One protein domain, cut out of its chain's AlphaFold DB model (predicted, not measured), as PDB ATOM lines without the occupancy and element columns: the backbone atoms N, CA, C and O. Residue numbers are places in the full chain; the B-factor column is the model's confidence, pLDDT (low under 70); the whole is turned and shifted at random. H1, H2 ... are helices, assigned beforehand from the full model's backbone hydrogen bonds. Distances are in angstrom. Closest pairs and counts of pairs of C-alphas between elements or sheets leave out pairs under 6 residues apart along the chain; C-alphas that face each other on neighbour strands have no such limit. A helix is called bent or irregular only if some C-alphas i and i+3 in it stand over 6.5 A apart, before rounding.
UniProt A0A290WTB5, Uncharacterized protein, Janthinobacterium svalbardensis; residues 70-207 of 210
ATOM      1  N   PHE A  70     -10.910  40.238  32.234       96.38
ATOM      2  CA  PHE A  70     -11.327  41.346  31.388       96.38
ATOM      3  C   PHE A  70     -10.329  41.586  30.251       96.38
ATOM      4  O   PHE A  70     -10.736  41.640  29.093       96.38
ATOM      5  N   ILE A  71      -9.029  41.622  30.554       96.44
ATOM      6  CA  ILE A  71      -7.965  41.774  29.550       96.44
ATOM      7  C   ILE A  71      -7.958  40.591  28.575       96.44
ATOM      8  O   ILE A  71      -7.938  40.789  27.362       96.44
ATOM      9  N   ALA A  72      -8.034  39.358  29.087       96.56
ATOM     10  CA  ALA A  72      -8.095  38.167  28.242       96.56
ATOM     11  C   ALA A  72      -9.341  38.157  27.340       96.56
ATOM     12  O   ALA A  72      -9.259  37.753  26.182       96.56
ATOM     13  N   LEU A  73     -10.483  38.637  27.841       97.00
ATOM     14  CA  LEU A  73     -11.708  38.770  27.056       97.00
ATOM     15  C   LEU A  73     -11.555  39.812  25.945       97.00
ATOM     16  O   LEU A  73     -11.955  39.534  24.821       97.00
ATOM     17  N   GLN A  74     -10.979  40.982  26.238       97.44
ATOM     18  CA  GLN A  74     -10.724  42.004  25.220       97.44
ATOM     19  C   GLN A  74      -9.826  41.465  24.111       97.44
ATOM     20  O   GLN A  74     -10.156  41.604  22.936       97.44
ATOM     21  N   LEU A  75      -8.732  40.796  24.483       97.38
ATOM     22  CA  LEU A  75      -7.829  40.191  23.515       97.38
ATOM     23  C   LEU A  75      -8.536  39.119  22.674       97.38
ATOM     24  O   LEU A  75      -8.445  39.160  21.451       97.38
ATOM     25  N   ALA A  76      -9.267  38.196  23.308       97.38
ATOM     26  CA  ALA A  76     -10.010  37.157  22.598       97.38
ATOM     27  C   ALA A  76     -11.012  37.758  21.601       97.38
ATOM     28  O   ALA A  76     -11.015  37.358  20.444       97.38
ATOM     29  N   VAL A  77     -11.785  38.770  22.009       97.06
ATOM     30  CA  VAL A  77     -12.764  39.439  21.136       97.06
ATOM     31  C   VAL A  77     -12.091  40.153  19.962       97.06
ATOM     32  O   VAL A  77     -12.607  40.106  18.848       97.06
ATOM     33  N   THR A  78     -10.935  40.787  20.172       97.44
ATOM     34  CA  THR A  78     -10.164  41.398  19.079       97.44
ATOM     35  C   THR A  78      -9.703  40.353  18.060       97.44
ATOM     36  O   THR A  78      -9.829  40.574  16.856       97.44
ATOM     37  N   LEU A  79      -9.210  39.202  18.526       97.75
ATOM     38  CA  LEU A  79      -8.793  38.099  17.657       97.75
ATOM     39  C   LEU A  79      -9.994  37.476  16.918       97.75
ATOM     40  O   LEU A  79      -9.936  37.270  15.710       97.75
ATOM     41  N   GLU A  80     -11.112  37.242  17.608       97.31
ATOM     42  CA  GLU A  80     -12.354  36.730  17.008       97.31
ATOM     43  C   GLU A  80     -12.877  37.668  15.920       97.31
ATOM     44  O   GLU A  80     -13.211  37.226  14.821       97.31
ATOM     45  N   ARG A  81     -12.887  38.976  16.193       97.12
ATOM     46  CA  ARG A  81     -13.270  39.992  15.211       97.12
ATOM     47  C   ARG A  81     -12.387  39.921  13.969       97.12
ATOM     48  O   ARG A  81     -12.915  39.953  12.861       97.12
ATOM     49  N   TYR A  82     -11.074  39.801  14.143       97.81
ATOM     50  CA  TYR A  82     -10.148  39.665  13.022       97.81
ATOM     51  C   TYR A  82     -10.456  38.423  12.173       97.81
ATOM     52  O   TYR A  82     -10.535  38.511  10.950       97.81
ATOM     53  N   ALA A  83     -10.693  37.274  12.813       97.06
ATOM     54  CA  ALA A  83     -11.049  36.040  12.117       97.06
ATOM     55  C   ALA A  83     -12.368  36.162  11.330       97.06
ATOM     56  O   ALA A  83     -12.455  35.695  10.192       97.06
ATOM     57  N   ILE A  84     -13.376  36.836  11.895       96.38
ATOM     58  CA  ILE A  84     -14.643  37.129  11.209       96.38
ATOM     59  C   ILE A  84     -14.405  38.060  10.011       96.38
ATOM     60  O   ILE A  84     -14.927  37.805   8.925       96.38
ATOM     61  N   GLU A  85     -13.587  39.104  10.163       97.19
ATOM     62  CA  GLU A  85     -13.229  40.002   9.057       97.19
ATOM     63  C   GLU A  85     -12.503  39.250   7.924       97.19
ATOM     64  O   GLU A  85     -12.793  39.499   6.750       97.19
ATOM     65  N   CYS A  86     -11.633  38.281   8.241       97.44
ATOM     66  CA  CYS A  86     -11.039  37.389   7.240       97.44
ATOM     67  C   CYS A  86     -12.108  36.593   6.479       97.44
ATOM     68  O   CYS A  86     -12.095  36.572   5.248       97.44
ATOM     69  N   ALA A  87     -13.060  35.983   7.190       96.44
ATOM     70  CA  ALA A  87     -14.151  35.223   6.580       96.44
ATOM     71  C   ALA A  87     -15.025  36.095   5.658       96.44
ATOM     72  O   ALA A  87     -15.377  35.678   4.555       96.44
ATOM     73  N   MET A  88     -15.311  37.338   6.057       95.88
ATOM     74  CA  MET A  88     -16.052  38.290   5.221       95.88
ATOM     75  C   MET A  88     -15.288  38.644   3.938       95.88
ATOM     76  O   MET A  88     -15.884  38.705   2.861       95.88
ATOM     77  N   ARG A  89     -13.968  38.860   4.024       96.94
ATOM     78  CA  ARG A  89     -13.132  39.150   2.846       96.94
ATOM     79  C   ARG A  89     -13.028  37.948   1.905       96.94
ATOM     80  O   ARG A  89     -13.044  38.154   0.696       96.94
ATOM     81  N   ILE A  90     -13.002  36.720   2.429       96.56
ATOM     82  CA  ILE A  90     -13.034  35.487   1.620       96.56
ATOM     83  C   ILE A  90     -14.298  35.414   0.762       96.56
ATOM     84  O   ILE A  90     -14.200  35.124  -0.431       96.56
ATOM     85  N   ASN A  91     -15.470  35.692   1.341       95.25
ATOM     86  CA  ASN A  91     -16.719  35.709   0.576       95.25
ATOM     87  C   ASN A  91     -16.659  36.771  -0.528       95.25
ATOM     88  O   ASN A  91     -16.888  36.452  -1.686       95.25
ATOM     89  N   LYS A  92     -16.198  37.985  -0.200       96.19
ATOM     90  CA  LYS A  92     -16.032  39.057  -1.192       96.19
ATOM     91  C   LYS A  92     -15.078  38.679  -2.334       96.19
ATOM     92  O   LYS A  92     -15.329  39.032  -3.478       96.19
ATOM     93  N   ILE A  93     -13.977  37.984  -2.043       96.31
ATOM     94  CA  ILE A  93     -13.057  37.484  -3.080       96.31
ATOM     95  C   ILE A  93     -13.736  36.419  -3.938       96.31
ATOM     96  O   ILE A  93     -13.541  36.406  -5.150       96.31
ATOM     97  N   SER A  94     -14.538  35.550  -3.323       95.75
ATOM     98  CA  SER A  94     -15.286  34.516  -4.040       95.75
ATOM     99  C   SER A  94     -16.278  35.146  -5.024       95.75
ATOM    100  O   SER A  94     -16.307  34.732  -6.180       95.75
ATOM    101  N   ASP A  95     -16.982  36.204  -4.611       95.19
ATOM    102  CA  ASP A  95     -17.883  36.973  -5.480       95.19
ATOM    103  C   ASP A  95     -17.121  37.612  -6.661       95.19
ATOM    104  O   ASP A  95     -17.554  37.527  -7.808       95.19
ATOM    105  N   ILE A  96     -15.943  38.203  -6.401       94.75
ATOM    106  CA  ILE A  96     -15.082  38.799  -7.442       94.75
ATOM    107  C   ILE A  96     -14.592  37.733  -8.435       94.75
ATOM    108  O   ILE A  96     -14.542  37.979  -9.640       94.75
ATOM    109  N   LEU A  97     -14.210  36.551  -7.944       95.06
ATOM    110  CA  LEU A  97     -13.784  35.439  -8.792       95.06
ATOM    111  C   LEU A  97     -14.939  34.931  -9.660       95.06
ATOM    112  O   LEU A  97     -14.744  34.700 -10.851       95.06
ATOM    113  N   GLU A  98     -16.140  34.795  -9.097       95.19
ATOM    114  CA  GLU A  98     -17.335  34.406  -9.850       95.19
ATOM    115  C   GLU A  98     -17.661  35.419 -10.958       95.19
ATOM    116  O   GLU A  98     -17.842  35.030 -12.117       95.19
ATOM    117  N   GLU A  99     -17.640  36.717 -10.643       93.50
ATOM    118  CA  GLU A  99     -17.831  37.787 -11.626       93.50
ATOM    119  C   GLU A  99     -16.758  37.742 -12.725       93.50
ATOM    120  O   GLU A  99     -17.072  37.887 -13.912       93.50
ATOM    121  N   TYR A 100     -15.498  37.489 -12.363       93.06
ATOM    122  CA  TYR A 100     -14.409  37.339 -13.325       93.06
ATOM    123  C   TYR A 100     -14.649  36.172 -14.290       93.06
ATOM    124  O   TYR A 100     -14.422  36.310 -15.495       93.06
ATOM    125  N   TYR A 101     -15.141  35.030 -13.806       93.62
ATOM    126  CA  TYR A 101     -15.448  33.894 -14.678       93.62
ATOM    127  C   TYR A 101     -16.569  34.204 -15.676       93.62
ATOM    128  O   TYR A 101     -16.533  33.700 -16.803       93.62
ATOM    129  N   GLN A 102     -17.520  35.059 -15.296       93.69
ATOM    130  CA  GLN A 102     -18.626  35.479 -16.157       93.69
ATOM    131  C   GLN A 102     -18.220  36.575 -17.156       93.69
ATOM    132  O   GLN A 102     -18.562  36.497 -18.334       93.69
ATOM    133  N   THR A 103     -17.477  37.589 -16.707       92.88
ATOM    134  CA  THR A 103     -17.199  38.815 -17.482       92.88
ATOM    135  C   THR A 103     -15.810  38.848 -18.124       92.88
ATOM    136  O   THR A 103     -15.563  39.671 -19.004       92.88
ATOM    137  N   ARG A 104     -14.897  37.961 -17.703       90.56
ATOM    138  CA  ARG A 104     -13.470  37.922 -18.085       90.56
ATOM    139  C   ARG A 104     -12.697  39.206 -17.777       90.56
ATOM    140  O   ARG A 104     -11.615  39.412 -18.325       90.56
ATOM    141  N   SER A 105     -13.216  40.052 -16.891       87.12
ATOM    142  CA  SER A 105     -12.599  41.319 -16.514       87.12
ATOM    143  C   SER A 105     -12.692  41.532 -15.008       87.12
ATOM    144  O   SER A 105     -13.715  41.240 -14.397       87.12
ATOM    145  N   PHE A 106     -11.628  42.058 -14.404       79.94
ATOM    146  CA  PHE A 106     -11.664  42.520 -13.020       79.94
ATOM    147  C   PHE A 106     -12.038  44.000 -13.010       79.94
ATOM    148  O   PHE A 106     -11.233  44.847 -13.394       79.94
ATOM    149  N   MET A 107     -13.254  44.318 -12.565       84.19
ATOM    150  CA  MET A 107     -13.672  45.708 -12.343       84.19
ATOM    151  C   MET A 107     -13.388  46.190 -10.914       84.19
ATOM    152  O   MET A 107     -13.408  47.391 -10.650       84.19
ATOM    153  N   VAL A 108     -13.105  45.266  -9.990       89.38
ATOM    154  CA  VAL A 108     -12.959  45.537  -8.556       89.38
ATOM    155  C   VAL A 108     -11.590  45.068  -8.067       89.38
ATOM    156  O   VAL A 108     -11.143  43.970  -8.390       89.38
ATOM    157  N   ALA A 109     -10.929  45.903  -7.262       92.38
ATOM    158  CA  ALA A 109      -9.664  45.557  -6.626       92.38
ATOM    159  C   ALA A 109      -9.842  44.431  -5.593       92.38
ATOM    160  O   ALA A 109     -10.820  44.405  -4.837       92.38
ATOM    161  N   ILE A 110      -8.859  43.532  -5.526       93.62
ATOM    162  CA  ILE A 110      -8.832  42.454  -4.536       93.62
ATOM    163  C   ILE A 110      -8.682  43.073  -3.142       93.62
ATOM    164  O   ILE A 110      -7.804  43.916  -2.939       93.62
ATOM    165  N   PRO A 111      -9.532  42.705  -2.168       93.81
ATOM    166  CA  PRO A 111      -9.377  43.190  -0.806       93.81
ATOM    167  C   PRO A 111      -8.051  42.693  -0.209       93.81
ATOM    168  O   PRO A 111      -7.716  41.515  -0.319       93.81
ATOM    169  N   SER A 112      -7.330  43.595   0.458       94.81
ATOM    170  CA  SER A 112      -6.093  43.298   1.197       94.81
ATOM    171  C   SER A 112      -6.341  42.410   2.424       94.81
ATOM    172  O   SER A 112      -7.488  42.068   2.738       94.81
ATOM    173  N   MET A 113      -5.304  42.067   3.184       97.12
ATOM    174  CA  MET A 113      -5.473  41.499   4.522       97.12
ATOM    175  C   MET A 113      -6.142  42.515   5.469       97.12
ATOM    176  O   MET A 113      -5.916  43.728   5.364       97.12
ATOM    177  N   PRO A 114      -6.998  42.069   6.407       97.62
ATOM    178  CA  PRO A 114      -7.478  42.946   7.463       97.62
ATOM    179  C   PRO A 114      -6.311  43.383   8.350       97.62
ATOM    180  O   PRO A 114      -5.323  42.662   8.512       97.62
ATOM    181  N   ASN A 115      -6.430  44.578   8.924       96.56
ATOM    182  CA  ASN A 115      -5.444  45.094   9.862       96.56
ATOM    183  C   ASN A 115      -5.787  44.605  11.274       96.56
ATOM    184  O   ASN A 115      -6.898  44.829  11.752       96.56
ATOM    185  N   LEU A 116      -4.839  43.948  11.939       96.81
ATOM    186  CA  LEU A 116      -4.996  43.529  13.327       96.81
ATOM    187  C   LEU A 116      -4.532  44.654  14.252       96.81
ATOM    188  O   LEU A 116      -3.335  44.837  14.473       96.81
ATOM    189  N   THR A 117      -5.481  45.380  14.835       96.12
ATOM    190  CA  THR A 117      -5.194  46.363  15.882       96.12
ATOM    191  C   THR A 117      -5.315  45.712  17.256       96.12
ATOM    192  O   THR A 117      -6.409  45.466  17.766       96.12
ATOM    193  N   LEU A 118      -4.169  45.398  17.864       95.75
ATOM    194  CA  LEU A 118      -4.133  44.930  19.249       95.75
ATOM    195  C   LEU A 118      -4.502  46.088  20.196       95.75
ATOM    196  O   LEU A 118      -4.114  47.224  19.924       95.75
ATOM    197  N   PRO A 119      -5.239  45.850  21.295       94.50
ATOM    198  CA  PRO A 119      -5.592  46.928  22.212       94.50
ATOM    199  C   PRO A 119      -4.358  47.424  22.985       94.50
ATOM    200  O   PRO A 119      -3.654  46.626  23.604       94.50
ATOM    201  N   ASP A 120      -4.137  48.741  23.020       92.56
ATOM    202  CA  ASP A 120      -2.983  49.358  23.705       92.56
ATOM    203  C   ASP A 120      -2.984  49.120  25.225       92.56
ATOM    204  O   ASP A 120      -1.940  49.092  25.873       92.56
ATOM    205  N   ALA A 121      -4.173  48.928  25.802       87.81
ATOM    206  CA  ALA A 121      -4.375  48.737  27.236       87.81
ATOM    207  C   ALA A 121      -4.112  47.297  27.721       87.81
ATOM    208  O   ALA A 121      -4.347  46.994  28.892       87.81
ATOM    209  N   VAL A 122      -3.660  46.384  26.851       90.56
ATOM    210  CA  VAL A 122      -3.389  44.997  27.251       90.56
ATOM    211  C   VAL A 122      -2.129  44.943  28.110       90.56
ATOM    212  O   VAL A 122      -0.998  45.008  27.629       90.56
ATOM    213  N   GLU A 123      -2.317  44.757  29.413       94.31
ATOM    214  CA  GLU A 123      -1.218  44.428  30.311       94.31
ATOM    215  C   GLU A 123      -0.787  42.963  30.101       94.31
ATOM    216  O   GLU A 123      -1.279  42.038  30.755       94.31
ATOM    217  N   TRP A 124       0.183  42.749  29.208       94.19
ATOM    218  CA  TRP A 124       0.703  41.426  28.823       94.19
ATOM    219  C   TRP A 124       1.197  40.554  29.986       94.19
ATOM    220  O   TRP A 124       1.290  39.339  29.843       94.19
ATOM    221  N   ARG A 125       1.467  41.146  31.159       94.44
ATOM    222  CA  ARG A 125       1.848  40.425  32.387       94.44
ATOM    223  C   ARG A 125       0.802  39.412  32.862       94.44
ATOM    224  O   ARG A 125       1.138  38.515  33.629       94.44
ATOM    225  N   TRP A 126      -0.458  39.574  32.456       93.81
ATOM    226  CA  TRP A 126      -1.559  38.708  32.878       93.81
ATOM    227  C   TRP A 126      -1.809  37.516  31.954       93.81
ATOM    228  O   TRP A 126      -2.574  36.623  32.326       93.81
ATOM    229  N   ILE A 127      -1.179  37.504  30.780       95.62
ATOM    230  CA  ILE A 127      -1.297  36.455  29.768       95.62
ATOM    231  C   ILE A 127      -0.044  35.576  29.841       95.62
ATOM    232  O   ILE A 127       1.051  36.049  30.149       95.62
ATOM    233  N   GLU A 128      -0.191  34.277  29.589       96.50
ATOM    234  CA  GLU A 128       0.960  33.371  29.561       96.50
ATOM    235  C   GLU A 128       1.937  33.748  28.447       96.50
ATOM    236  O   GLU A 128       1.542  34.049  27.323       96.50
ATOM    237  N   THR A 129       3.234  33.694  28.752       97.12
ATOM    238  CA  THR A 129       4.304  34.125  27.846       97.12
ATOM    239  C   THR A 129       4.259  33.416  26.491       97.12
ATOM    240  O   THR A 129       4.522  34.055  25.475       97.12
ATOM    241  N   ALA A 130       3.880  32.134  26.457       97.56
ATOM    242  CA  ALA A 130       3.709  31.383  25.214       97.56
ATOM    243  C   ALA A 130       2.594  31.976  24.334       97.56
ATOM    244  O   ALA A 130       2.840  32.281  23.168       97.56
ATOM    245  N   LEU A 131       1.409  32.237  24.902       97.19
ATOM    246  CA  LEU A 131       0.314  32.887  24.173       97.19
ATOM    247  C   LEU A 131       0.671  34.310  23.753       97.19
ATOM    248  O   LEU A 131       0.379  34.701  22.630       97.19
ATOM    249  N   THR A 132       1.336  35.077  24.618       97.44
ATOM    250  CA  THR A 132       1.803  36.426  24.278       97.44
ATOM    251  C   THR A 132       2.753  36.390  23.082       97.44
ATOM    252  O   THR A 132       2.598  37.181  22.158       97.44
ATOM    253  N   SER A 133       3.695  35.442  23.048       97.88
ATOM    254  CA  SER A 133       4.589  35.260  21.901       97.88
ATOM    255  C   SER A 133       3.818  34.904  20.627       97.88
ATOM    256  O   SER A 133       4.092  35.482  19.577       97.88
ATOM    257  N   GLU A 134       2.846  33.987  20.703       97.94
ATOM    258  CA  GLU A 134       1.995  33.630  19.558       97.94
ATOM    259  C   GLU A 134       1.213  34.854  19.044       97.94
ATOM    260  O   GLU A 134       1.259  35.149  17.850       97.94
ATOM    261  N   VAL A 135       0.572  35.622  19.932       97.69
ATOM    262  CA  VAL A 135      -0.216  36.819  19.583       97.69
ATOM    263  C   VAL A 135       0.659  37.909  18.969       97.69
ATOM    264  O   VAL A 135       0.322  38.447  17.917       97.69
ATOM    265  N   LEU A 136       1.800  38.225  19.585       96.62
ATOM    266  CA  LEU A 136       2.707  39.259  19.079       96.62
ATOM    267  C   LEU A 136       3.359  38.854  17.749       96.62
ATOM    268  O   LEU A 136       3.688  39.720  16.940       96.62
ATOM    269  N   SER A 137       3.487  37.551  17.477       97.75
ATOM    270  CA  SER A 137       3.950  37.049  16.179       97.75
ATOM    271  C   SER A 137       2.919  37.197  15.051       97.75
ATOM    272  O   SER A 137       3.282  37.061  13.884       97.75
ATOM    273  N   LEU A 138       1.649  37.503  15.350       97.62
ATOM    274  CA  LEU A 138       0.626  37.673  14.313       97.62
ATOM    275  C   LEU A 138       0.912  38.868  13.406       97.62
ATOM    276  O   LEU A 138       0.791  38.736  12.196       97.62
ATOM    277  N   ALA A 139       1.334  40.008  13.955       96.94
ATOM    278  CA  ALA A 139       1.607  41.205  13.159       96.94
ATOM    279  C   ALA A 139       2.642  40.967  12.034       96.94
ATOM    280  O   ALA A 139       2.320  41.230  10.872       96.94
ATOM    281  N   PRO A 140       3.845  40.412  12.304       97.62
ATOM    282  CA  PRO A 140       4.789  40.104  11.231       97.62
ATOM    283  C   PRO A 140       4.281  39.009  10.283       97.62
ATOM    284  O   PRO A 140       4.557  39.082   9.089       97.62
ATOM    285  N   ARG A 141       3.499  38.029  10.763       97.88
ATOM    286  CA  ARG A 141       2.886  37.004   9.897       97.88
ATOM    287  C   ARG A 141       1.875  37.606   8.921       97.88
ATOM    288  O   ARG A 141       1.920  37.275   7.744       97.88
ATOM    289  N   ILE A 142       1.022  38.521   9.381       97.88
ATOM    290  CA  ILE A 142       0.052  39.238   8.539       97.88
ATOM    291  C   ILE A 142       0.787  40.067   7.486       97.88
ATOM    292  O   ILE A 142       0.446  39.999   6.309       97.88
ATOM    293  N   SER A 143       1.832  40.799   7.887       97.56
ATOM    294  CA  SER A 143       2.650  41.572   6.945       97.56
ATOM    295  C   SER A 143       3.333  40.682   5.902       97.56
ATOM    296  O   SER A 143       3.432  41.076   4.742       97.56
ATOM    297  N   PHE A 144       3.792  39.493   6.295       97.88
ATOM    298  CA  PHE A 144       4.365  38.519   5.371       97.88
ATOM    299  C   PHE A 144       3.314  37.977   4.391       97.88
ATOM    300  O   PHE A 144       3.574  37.929   3.191       97.88
ATOM    301  N   SER A 145       2.123  37.612   4.875       97.44
ATOM    302  CA  SER A 145       1.011  37.165   4.026       97.44
ATOM    303  C   SER A 145       0.593  38.240   3.021       97.44
ATOM    304  O   SER A 145       0.430  37.924   1.848       97.44
ATOM    305  N   GLU A 146       0.494  39.505   3.441       97.81
ATOM    306  CA  GLU A 146       0.214  40.633   2.540       97.81
ATOM    307  C   GLU A 146       1.291  40.762   1.450       97.81
ATOM    308  O   GLU A 146       0.972  40.881   0.269       97.81
ATOM    309  N   GLY A 147       2.572  40.655   1.824       97.88
ATOM    310  CA  GLY A 147       3.679  40.664   0.864       97.88
ATOM    311  C   GLY A 147       3.623  39.498  -0.131       97.88
ATOM    312  O   GLY A 147       3.898  39.692  -1.313       97.88
ATOM    313  N   SER A 148       3.219  38.306   0.322       97.56
ATOM    314  CA  SER A 148       3.005  37.131  -0.539       97.56
ATOM    315  C   SER A 148       1.888  37.376  -1.554       97.56
ATOM    316  O   SER A 148       2.068  37.120  -2.743       97.56
ATOM    317  N   ILE A 149       0.754  37.924  -1.104       97.25
ATOM    318  CA  ILE A 149      -0.384  38.260  -1.972       97.25
ATOM    319  C   ILE A 149       0.040  39.282  -3.026       97.25
ATOM    320  O   ILE A 149      -0.206  39.069  -4.212       97.25
ATOM    321  N   GLN A 150       0.719  40.355  -2.612       97.81
ATOM    322  CA  GLN A 150       1.181  41.397  -3.526       97.81
ATOM    323  C   GLN A 150       2.178  40.849  -4.553       97.81
ATOM    324  O   GLN A 150       2.058  41.130  -5.742       97.81
ATOM    325  N   PHE A 151       3.116  40.003  -4.123       97.75
ATOM    326  CA  PHE A 151       4.062  39.359  -5.029       97.75
ATOM    327  C   PHE A 151       3.359  38.514  -6.101       97.75
ATOM    328  O   PHE A 151       3.691  38.618  -7.281       97.75
ATOM    329  N   ILE A 152       2.372  37.695  -5.717       97.94
ATOM    330  CA  ILE A 152       1.611  36.878  -6.676       97.94
ATOM    331  C   ILE A 152       0.742  37.751  -7.587       97.94
ATOM    332  O   ILE A 152       0.647  37.464  -8.781       97.94
ATOM    333  N   LEU A 153       0.155  38.829  -7.060       95.81
ATOM    334  CA  LEU A 153      -0.583  39.807  -7.858       95.81
ATOM    335  C   LEU A 153       0.284  40.409  -8.965       95.81
ATOM    336  O   LEU A 153      -0.146  40.450 -10.119       95.81
ATOM    337  N   ASP A 154       1.503  40.821  -8.623       96.75
ATOM    338  CA  ASP A 154       2.432  41.453  -9.561       96.75
ATOM    339  C   ASP A 154       3.004  40.446 -10.571       96.75
ATOM    340  O   ASP A 154       3.164  40.766 -11.750       96.75
ATOM    341  N   ALA A 155       3.300  39.218 -10.132       97.69
ATOM    342  CA  ALA A 155       3.952  38.206 -10.961       97.69
ATOM    343  C   ALA A 155       2.984  37.413 -11.856       97.69
ATOM    344  O   ALA A 155       3.329  37.076 -12.989       97.69
ATOM    345  N   ALA A 156       1.797  37.075 -11.347       97.00
ATOM    346  CA  ALA A 156       0.861  36.137 -11.973       97.00
ATOM    347  C   ALA A 156      -0.531  36.740 -12.245       97.00
ATOM    348  O   ALA A 156      -1.407  36.052 -12.776       97.00
ATOM    349  N   GLY A 157      -0.738  38.016 -11.910       95.06
ATOM    350  CA  GLY A 157      -1.957  38.764 -12.196       95.06
ATOM    351  C   GLY A 157      -3.083  38.564 -11.177       95.06
ATOM    352  O   GLY A 157      -2.981  37.815 -10.205       95.06
ATOM    353  N   MET A 158      -4.201  39.256 -11.424       94.88
ATOM    354  CA  MET A 158      -5.319  39.359 -10.477       94.88
ATOM    355  C   MET A 158      -5.982  38.020 -10.142       94.88
ATOM    356  O   MET A 158      -6.330  37.799  -8.991       94.88
ATOM    357  N   HIS A 159      -6.124  37.104 -11.099       94.56
ATOM    358  CA  HIS A 159      -6.761  35.813 -10.827       94.56
ATOM    359  C   HIS A 159      -5.962  34.985  -9.809       94.56
ATOM    360  O   HIS A 159      -6.488  34.645  -8.751       94.56
ATOM    361  N   SER A 160      -4.672  34.773 -10.074       95.94
ATOM    362  CA  SER A 160      -3.760  34.058  -9.174       95.94
ATOM    363  C   SER A 160      -3.629  34.755  -7.816       95.94
ATOM    364  O   SER A 160      -3.564  34.108  -6.774       95.94
ATOM    365  N   GLY A 161      -3.614  36.092  -7.805       96.38
ATOM    366  CA  GLY A 161      -3.545  36.860  -6.566       96.38
ATOM    367  C   GLY A 161      -4.824  36.800  -5.724       96.38
ATOM    368  O   GLY A 161      -4.740  36.812  -4.497       96.38
ATOM    369  N   ALA A 162      -6.005  36.679  -6.343       96.31
ATOM    370  CA  ALA A 162      -7.262  36.445  -5.629       96.31
ATOM    371  C   ALA A 162      -7.274  35.066  -4.953       96.31
ATOM    372  O   ALA A 162      -7.642  34.968  -3.783       96.31
ATOM    373  N   GLU A 163      -6.826  34.022  -5.656       95.38
ATOM    374  CA  GLU A 163      -6.703  32.672  -5.090       95.38
ATOM    375  C   GLU A 163      -5.712  32.640  -3.918       95.38
ATOM    376  O   GLU A 163      -6.028  32.121  -2.844       95.38
ATOM    377  N   GLU A 164      -4.544  33.272  -4.075       96.81
ATOM    378  CA  GLU A 164      -3.555  33.382  -2.999       96.81
ATOM    379  C   GLU A 164      -4.094  34.187  -1.806       96.81
ATOM    380  O   GLU A 164      -3.910  33.781  -0.657       96.81
ATOM    381  N   SER A 165      -4.811  35.289  -2.053       97.12
ATOM    382  CA  SER A 165      -5.460  36.072  -0.995       97.12
ATOM    383  C   SER A 165      -6.474  35.232  -0.222       97.12
ATOM    384  O   SER A 165      -6.438  35.186   1.010       97.12
ATOM    385  N   GLN A 166      -7.315  34.468  -0.923       96.38
ATOM    386  CA  GLN A 166      -8.272  33.567  -0.290       96.38
ATOM    387  C   GLN A 166      -7.570  32.511   0.578       96.38
ATOM    388  O   GLN A 166      -7.988  32.276   1.716       96.38
ATOM    389  N   ARG A 167      -6.486  31.911   0.074       96.06
ATOM    390  CA  ARG A 167      -5.684  30.919   0.803       96.06
ATOM    391  C   ARG A 167      -5.083  31.507   2.083       96.06
ATOM    392  O   ARG A 167      -5.217  30.920   3.158       96.06
ATOM    393  N   GLN A 168      -4.448  32.673   1.990       97.12
ATOM    394  CA  GLN A 168      -3.816  33.346   3.130       97.12
ATOM    395  C   GLN A 168      -4.843  33.794   4.176       97.12
ATOM    396  O   GLN A 168      -4.631  33.581   5.372       97.12
ATOM    397  N   LEU A 169      -5.987  34.337   3.747       96.62
ATOM    398  CA  LEU A 169      -7.080  34.727   4.642       96.62
ATOM    399  C   LEU A 169      -7.667  33.527   5.393       96.62
ATOM    400  O   LEU A 169      -7.946  33.651   6.585       96.62
ATOM    401  N   LYS A 170      -7.828  32.368   4.737       95.69
ATOM    402  CA  LYS A 170      -8.304  31.136   5.394       95.69
ATOM    403  C   LYS A 170      -7.324  30.678   6.467       95.69
ATOM    404  O   LYS A 170      -7.723  30.477   7.612       95.69
ATOM    405  N   LEU A 171      -6.040  30.569   6.111       95.44
ATOM    406  CA  LEU A 171      -4.984  30.146   7.035       95.44
ATOM    407  C   LEU A 171      -4.882  31.086   8.242       95.44
ATOM    408  O   LEU A 171      -4.903  30.626   9.382       95.44
ATOM    409  N   MET A 172      -4.816  32.401   8.008       97.00
ATOM    410  CA  MET A 172      -4.689  33.381   9.088       97.00
ATOM    411  C   MET A 172      -5.964  33.505   9.913       97.00
ATOM    412  O   MET A 172      -5.886  33.512  11.137       97.00
ATOM    413  N   GLY A 173      -7.135  33.549   9.276       96.94
ATOM    414  CA  GLY A 173      -8.411  33.602   9.985       96.94
ATOM    415  C   GLY A 173      -8.605  32.395  10.904       96.94
ATOM    416  O   GLY A 173      -8.968  32.565  12.066       96.94
ATOM    417  N   HIS A 174      -8.289  31.188  10.424       96.12
ATOM    418  CA  HIS A 174      -8.357  29.970  11.229       96.12
ATOM    419  C   HIS A 174      -7.351  29.979  12.390       96.12
ATOM    420  O   HIS A 174      -7.723  29.713  13.532       96.12
ATOM    421  N   ASP A 175      -6.080  30.295  12.130       96.31
ATOM    422  CA  ASP A 175      -5.046  30.310  13.171       96.31
ATOM    423  C   ASP A 175      -5.352  31.334  14.274       96.31
ATOM    424  O   ASP A 175      -5.198  31.038  15.461       96.31
ATOM    425  N   VAL A 176      -5.823  32.524  13.892       97.31
ATOM    426  CA  VAL A 176      -6.219  33.580  14.832       97.31
ATOM    427  C   VAL A 176      -7.448  33.165  15.642       97.31
ATOM    428  O   VAL A 176      -7.482  33.401  16.851       97.31
ATOM    429  N   TRP A 177      -8.423  32.494  15.019       97.25
ATOM    430  CA  TRP A 177      -9.578  31.939  15.726       97.25
ATOM    431  C   TRP A 177      -9.156  30.920  16.793       97.25
ATOM    432  O   TRP A 177      -9.528  31.046  17.960       97.25
ATOM    433  N   MET A 178      -8.305  29.958  16.425       96.44
ATOM    434  CA  MET A 178      -7.781  28.965  17.368       96.44
ATOM    435  C   MET A 178      -7.011  29.621  18.519       96.44
ATOM    436  O   MET A 178      -7.087  29.168  19.662       96.44
ATOM    437  N   LEU A 179      -6.273  30.700  18.246       97.50
ATOM    438  CA  LEU A 179      -5.573  31.453  19.282       97.50
ATOM    439  C   LEU A 179      -6.546  32.147  20.245       97.50
ATOM    440  O   LEU A 179      -6.328  32.116  21.456       97.50
ATOM    441  N   ALA A 180      -7.643  32.709  19.736       97.56
ATOM    442  CA  ALA A 180      -8.691  33.286  20.572       97.56
ATOM    443  C   ALA A 180      -9.337  32.233  21.491       97.56
ATOM    444  O   ALA A 180      -9.521  32.479  22.688       97.56
ATOM    445  N   GLU A 181      -9.603  31.030  20.972       97.00
ATOM    446  CA  GLU A 181     -10.105  29.907  21.771       97.00
ATOM    447  C   GLU A 181      -9.115  29.502  22.869       97.00
ATOM    448  O   GLU A 181      -9.517  29.334  24.024       97.00
ATOM    449  N   LYS A 182      -7.813  29.409  22.554       97.56
ATOM    450  CA  LYS A 182      -6.765  29.144  23.557       97.56
ATOM    451  C   LYS A 182      -6.780  30.188  24.677       97.56
ATOM    452  O   LYS A 182      -6.762  29.811  25.851       97.56
ATOM    453  N   VAL A 183      -6.872  31.480  24.336       97.44
ATOM    454  CA  VAL A 183      -6.961  32.577  25.318       97.44
ATOM    455  C   VAL A 183      -8.190  32.395  26.218       97.44
ATOM    456  O   VAL A 183      -8.082  32.474  27.444       97.44
ATOM    457  N   ARG A 184      -9.363  32.079  25.654       97.75
ATOM    458  CA  ARG A 184     -10.578  31.842  26.452       97.75
ATOM    459  C   ARG A 184     -10.443  30.640  27.383       97.75
ATOM    460  O   ARG A 184     -10.764  30.757  28.569       97.75
ATOM    461  N   MET A 185      -9.944  29.513  26.873       97.12
ATOM    462  CA  MET A 185      -9.767  28.281  27.645       97.12
ATOM    463  C   MET A 185      -8.826  28.492  28.832       97.12
ATOM    464  O   MET A 185      -9.169  28.127  29.959       97.12
ATOM    465  N   GLN A 186      -7.686  29.151  28.610       96.75
ATOM    466  CA  GLN A 186      -6.712  29.434  29.662       96.75
ATOM    467  C   GLN A 186      -7.317  30.253  30.812       96.75
ATOM    468  O   GLN A 186      -7.036  30.001  31.987       96.75
ATOM    469  N   HIS A 187      -8.181  31.214  30.489       96.62
ATOM    470  CA  HIS A 187      -8.797  32.106  31.471       96.62
ATOM    471  C   HIS A 187     -10.174  31.630  31.968       96.62
ATOM    472  O   HIS A 187     -10.830  32.344  32.736       96.62
ATOM    473  N   LYS A 188     -10.598  30.414  31.586       97.00
ATOM    474  CA  LYS A 188     -11.915  29.830  31.909       97.00
ATOM    475  C   LYS A 188     -13.071  30.757  31.519       97.00
ATOM    476  O   LYS A 188     -14.042  30.910  32.262       97.00
ATOM    477  N   ILE A 189     -12.926  31.425  30.383       96.88
ATOM    478  CA  ILE A 189     -13.955  32.275  29.796       96.88
ATOM    479  C   ILE A 189     -14.806  31.380  28.897       96.88
ATOM    480  O   ILE A 189     -14.265  30.578  28.139       96.88
ATOM    481  N   SER A 190     -16.131  31.512  28.976       96.50
ATOM    482  CA  SER A 190     -17.023  30.753  28.097       96.50
ATOM    483  C   SER A 190     -16.678  31.030  26.627       96.50
ATOM    484  O   SER A 190     -16.488  32.207  26.272       96.50
ATOM    485  N   PRO A 191     -16.610  29.994  25.771       91.62
ATOM    486  CA  PRO A 191     -16.541  30.199  24.331       91.62
ATOM    487  C   PRO A 191     -17.769  30.989  23.876       91.62
ATOM    488  O   PRO A 191     -18.850  30.858  24.459       91.62
ATOM    489  N   GLN A 192     -17.587  31.845  22.873       90.19
ATOM    490  CA  GLN A 192     -18.693  32.552  22.237       90.19
ATOM    491  C   GLN A 192     -19.136  31.778  21.007       90.19
ATOM    492  O   GLN A 192     -18.318  31.319  20.217       90.19
ATOM    493  N   THR A 193     -20.447  31.623  20.861       88.00
ATOM    494  CA  THR A 193     -21.053  31.067  19.653       88.00
ATOM    495  C   THR A 193     -21.634  32.229  18.865       88.00
ATOM    496  O   THR A 193     -22.625  32.829  19.281       88.00
ATOM    497  N   TYR A 194     -20.997  32.584  17.752       87.06
ATOM    498  CA  TYR A 194     -21.514  33.618  16.864       87.06
ATOM    499  C   TYR A 194     -22.559  33.006  15.938       87.06
ATOM    500  O   TYR A 194     -22.228  32.236  15.044       87.06
ATOM    501  N   VAL A 195     -23.825  33.363  16.150       84.44
ATOM    502  CA  VAL A 195     -24.920  33.008  15.241       84.44
ATOM    503  C   VAL A 195     -25.133  34.185  14.288       84.44
ATOM    504  O   VAL A 195     -25.896  35.106  14.578       84.44
ATOM    505  N   LEU A 196     -24.409  34.196  13.165       82.94
ATOM    506  CA  LEU A 196     -24.510  35.230  12.123       82.94
ATOM    507  C   LEU A 196     -25.562  34.835  11.072       82.94
ATOM    508  O   LEU A 196     -25.272  34.665   9.889       82.94
ATOM    509  N   GLY A 197     -26.806  34.652  11.517       85.81
ATOM    510  CA  GLY A 197     -27.885  34.161  10.657       85.81
ATOM    511  C   GLY A 197     -27.641  32.717  10.205       85.81
ATOM    512  O   GLY A 197     -27.405  31.851  11.039       85.81
ATOM    513  N   GLN A 198     -27.718  32.461   8.894       83.88
ATOM    514  CA  GLN A 198     -27.456  31.142   8.289       83.88
ATOM    515  C   GLN A 198     -25.980  30.920   7.922       83.88
ATOM    516  O   GLN A 198     -25.628  29.858   7.416       83.88
ATOM    517  N   TRP A 199     -25.115  31.920   8.120       83.12
ATOM    518  CA  TRP A 199     -23.724  31.839   7.696       83.12
ATOM    519  C   TRP A 199     -22.826  31.322   8.822       83.12
ATOM    520  O   TRP A 199     -22.540  32.022   9.795       83.12
ATOM    521  N   GLU A 200     -22.337  30.093   8.658       86.62
ATOM    522  CA  GLU A 200     -21.313  29.506   9.522       86.62
ATOM    523  C   GLU A 200     -19.915  29.917   9.040       86.62
ATOM    524  O   GLU A 200     -19.276  29.247   8.231       86.62
ATOM    525  N   PHE A 201     -19.415  31.053   9.535       91.00
ATOM    526  CA  PHE A 201     -18.121  31.603   9.096       91.00
ATOM    527  C   PHE A 201     -16.929  30.656   9.357       91.00
ATOM    528  O   PHE A 201     -15.920  30.724   8.656       91.00
ATOM    529  N   LEU A 202     -17.030  29.756  10.344       90.00
ATOM    530  CA  LEU A 202     -15.984  28.767  10.622       90.00
ATOM    531  C   LEU A 202     -15.817  27.760   9.485       90.00
ATOM    532  O   LEU A 202     -14.693  27.330   9.223       90.00
ATOM    533  N   ASP A 203     -16.891  27.426   8.778       92.06
ATOM    534  CA  ASP A 203     -16.819  26.528   7.628       92.06
ATOM    535  C   ASP A 203     -16.095  27.193   6.456       92.06
ATOM    536  O   ASP A 203     -15.302  26.548   5.766       92.06
ATOM    537  N   THR A 204     -16.269  28.509   6.295       90.94
ATOM    538  CA  THR A 204     -15.495  29.314   5.340       90.94
ATOM    539  C   THR A 204     -13.989  29.247   5.634       90.94
ATOM    540  O   THR A 204     -13.187  29.219   4.701       90.94
ATOM    541  N   LEU A 205     -13.593  29.172   6.911       90.62
ATOM    542  CA  LEU A 205     -12.187  29.123   7.333       90.62
ATOM    543  C   LEU A 205     -11.571  27.710   7.295       90.62
ATOM    544  O   LEU A 205     -10.372  27.578   7.058       90.62
ATOM    545  N   LYS A 206     -12.354  26.644   7.516       89.00
ATOM    546  CA  LYS A 206     -11.845  25.262   7.661       89.00
ATOM    547  C   LYS A 206     -11.535  24.529   6.350       89.00
ATOM    548  O   LYS A 206     -10.863  23.500   6.388       89.00
ATOM    549  N   LYS A 207     -12.018  25.014   5.205       69.06
ATOM    550  CA  LYS A 207     -12.211  24.212   3.980       69.06
ATOM    551  C   LYS A 207     -10.947  23.654   3.276       69.06
ATOM    552  O   LYS A 207     -11.107  23.000   2.259       69.06
TER     553      LYS A 207
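What this domain is: This is residues 70 to 207 of the 210 residues of an uncharacterized protein of Janthinobacterium svalbardensis (UniProt A0A290WTB5). Three long helical rods, H1 and the arms H3a and H3b of the sharply folded helix H3, run lengthwise with H3b between the other two. Short H4 crosses H1 and H3b, H2 precedes H3a at one end, and the long link 104 to 128 runs back along the length. The printed part has 138 residues with four named helices, H1 to H4 in chain order, and no named strand; the class is all helix. It is compact, with a radius of gyration of the C-alphas of 16.4 A, yet elongated, spanning 52 by 33 by 22 A.

How they stand to each other: The hub is H3, residues 138 to 186, assigned as one helix by its hydrogen bonds but bent: C-alphas 155 and 158 are 9.4 A apart. Its arms H3a, residues 138 to 155, and H3b, residues 158 to 186, touch at a shallow tilt of 10 degrees, opposite ways; their closest C-alphas, Leu 153 and Gly 161, are 4.4 A apart. H1, residues 70 to 103, touches H3b at a shallow tilt of 21 degrees, opposite ways, closest at C-alphas Ala 83 and Gly 173, 4.2 A. H1 and H3a are apart. H4, residues 201 to 206, touches H3b about perpendicular at 78 degrees, C-alphas Lys 170 and Leu 205 being closest at 4.8 A. H2, residues 129 to 136, touches H3b with its residues 179 to 183 alone, closest at C-alphas Leu 131 and Val 183, 7.4 A. In H1, H2, H3a, H3b and H4 every O i to N i+4 pair is within hydrogen-bond range.

Where its parts are: H1 begins at C-alpha 70, (-11.327, 41.346, 31.388), and is 49.3 A long; H3a measures 25.5 A and H3b 41.4 A. H4 ends at C-alpha 206, (-11.845, 25.262, 7.661).

The domain as a whole: The C-alphas farthest apart, Thr 103 and Arg 125, are 53.4 A apart. The printed part has no cut; the links H1 to H2 and H3 to H4 are long. Residue 207 alone has pLDDT under 70.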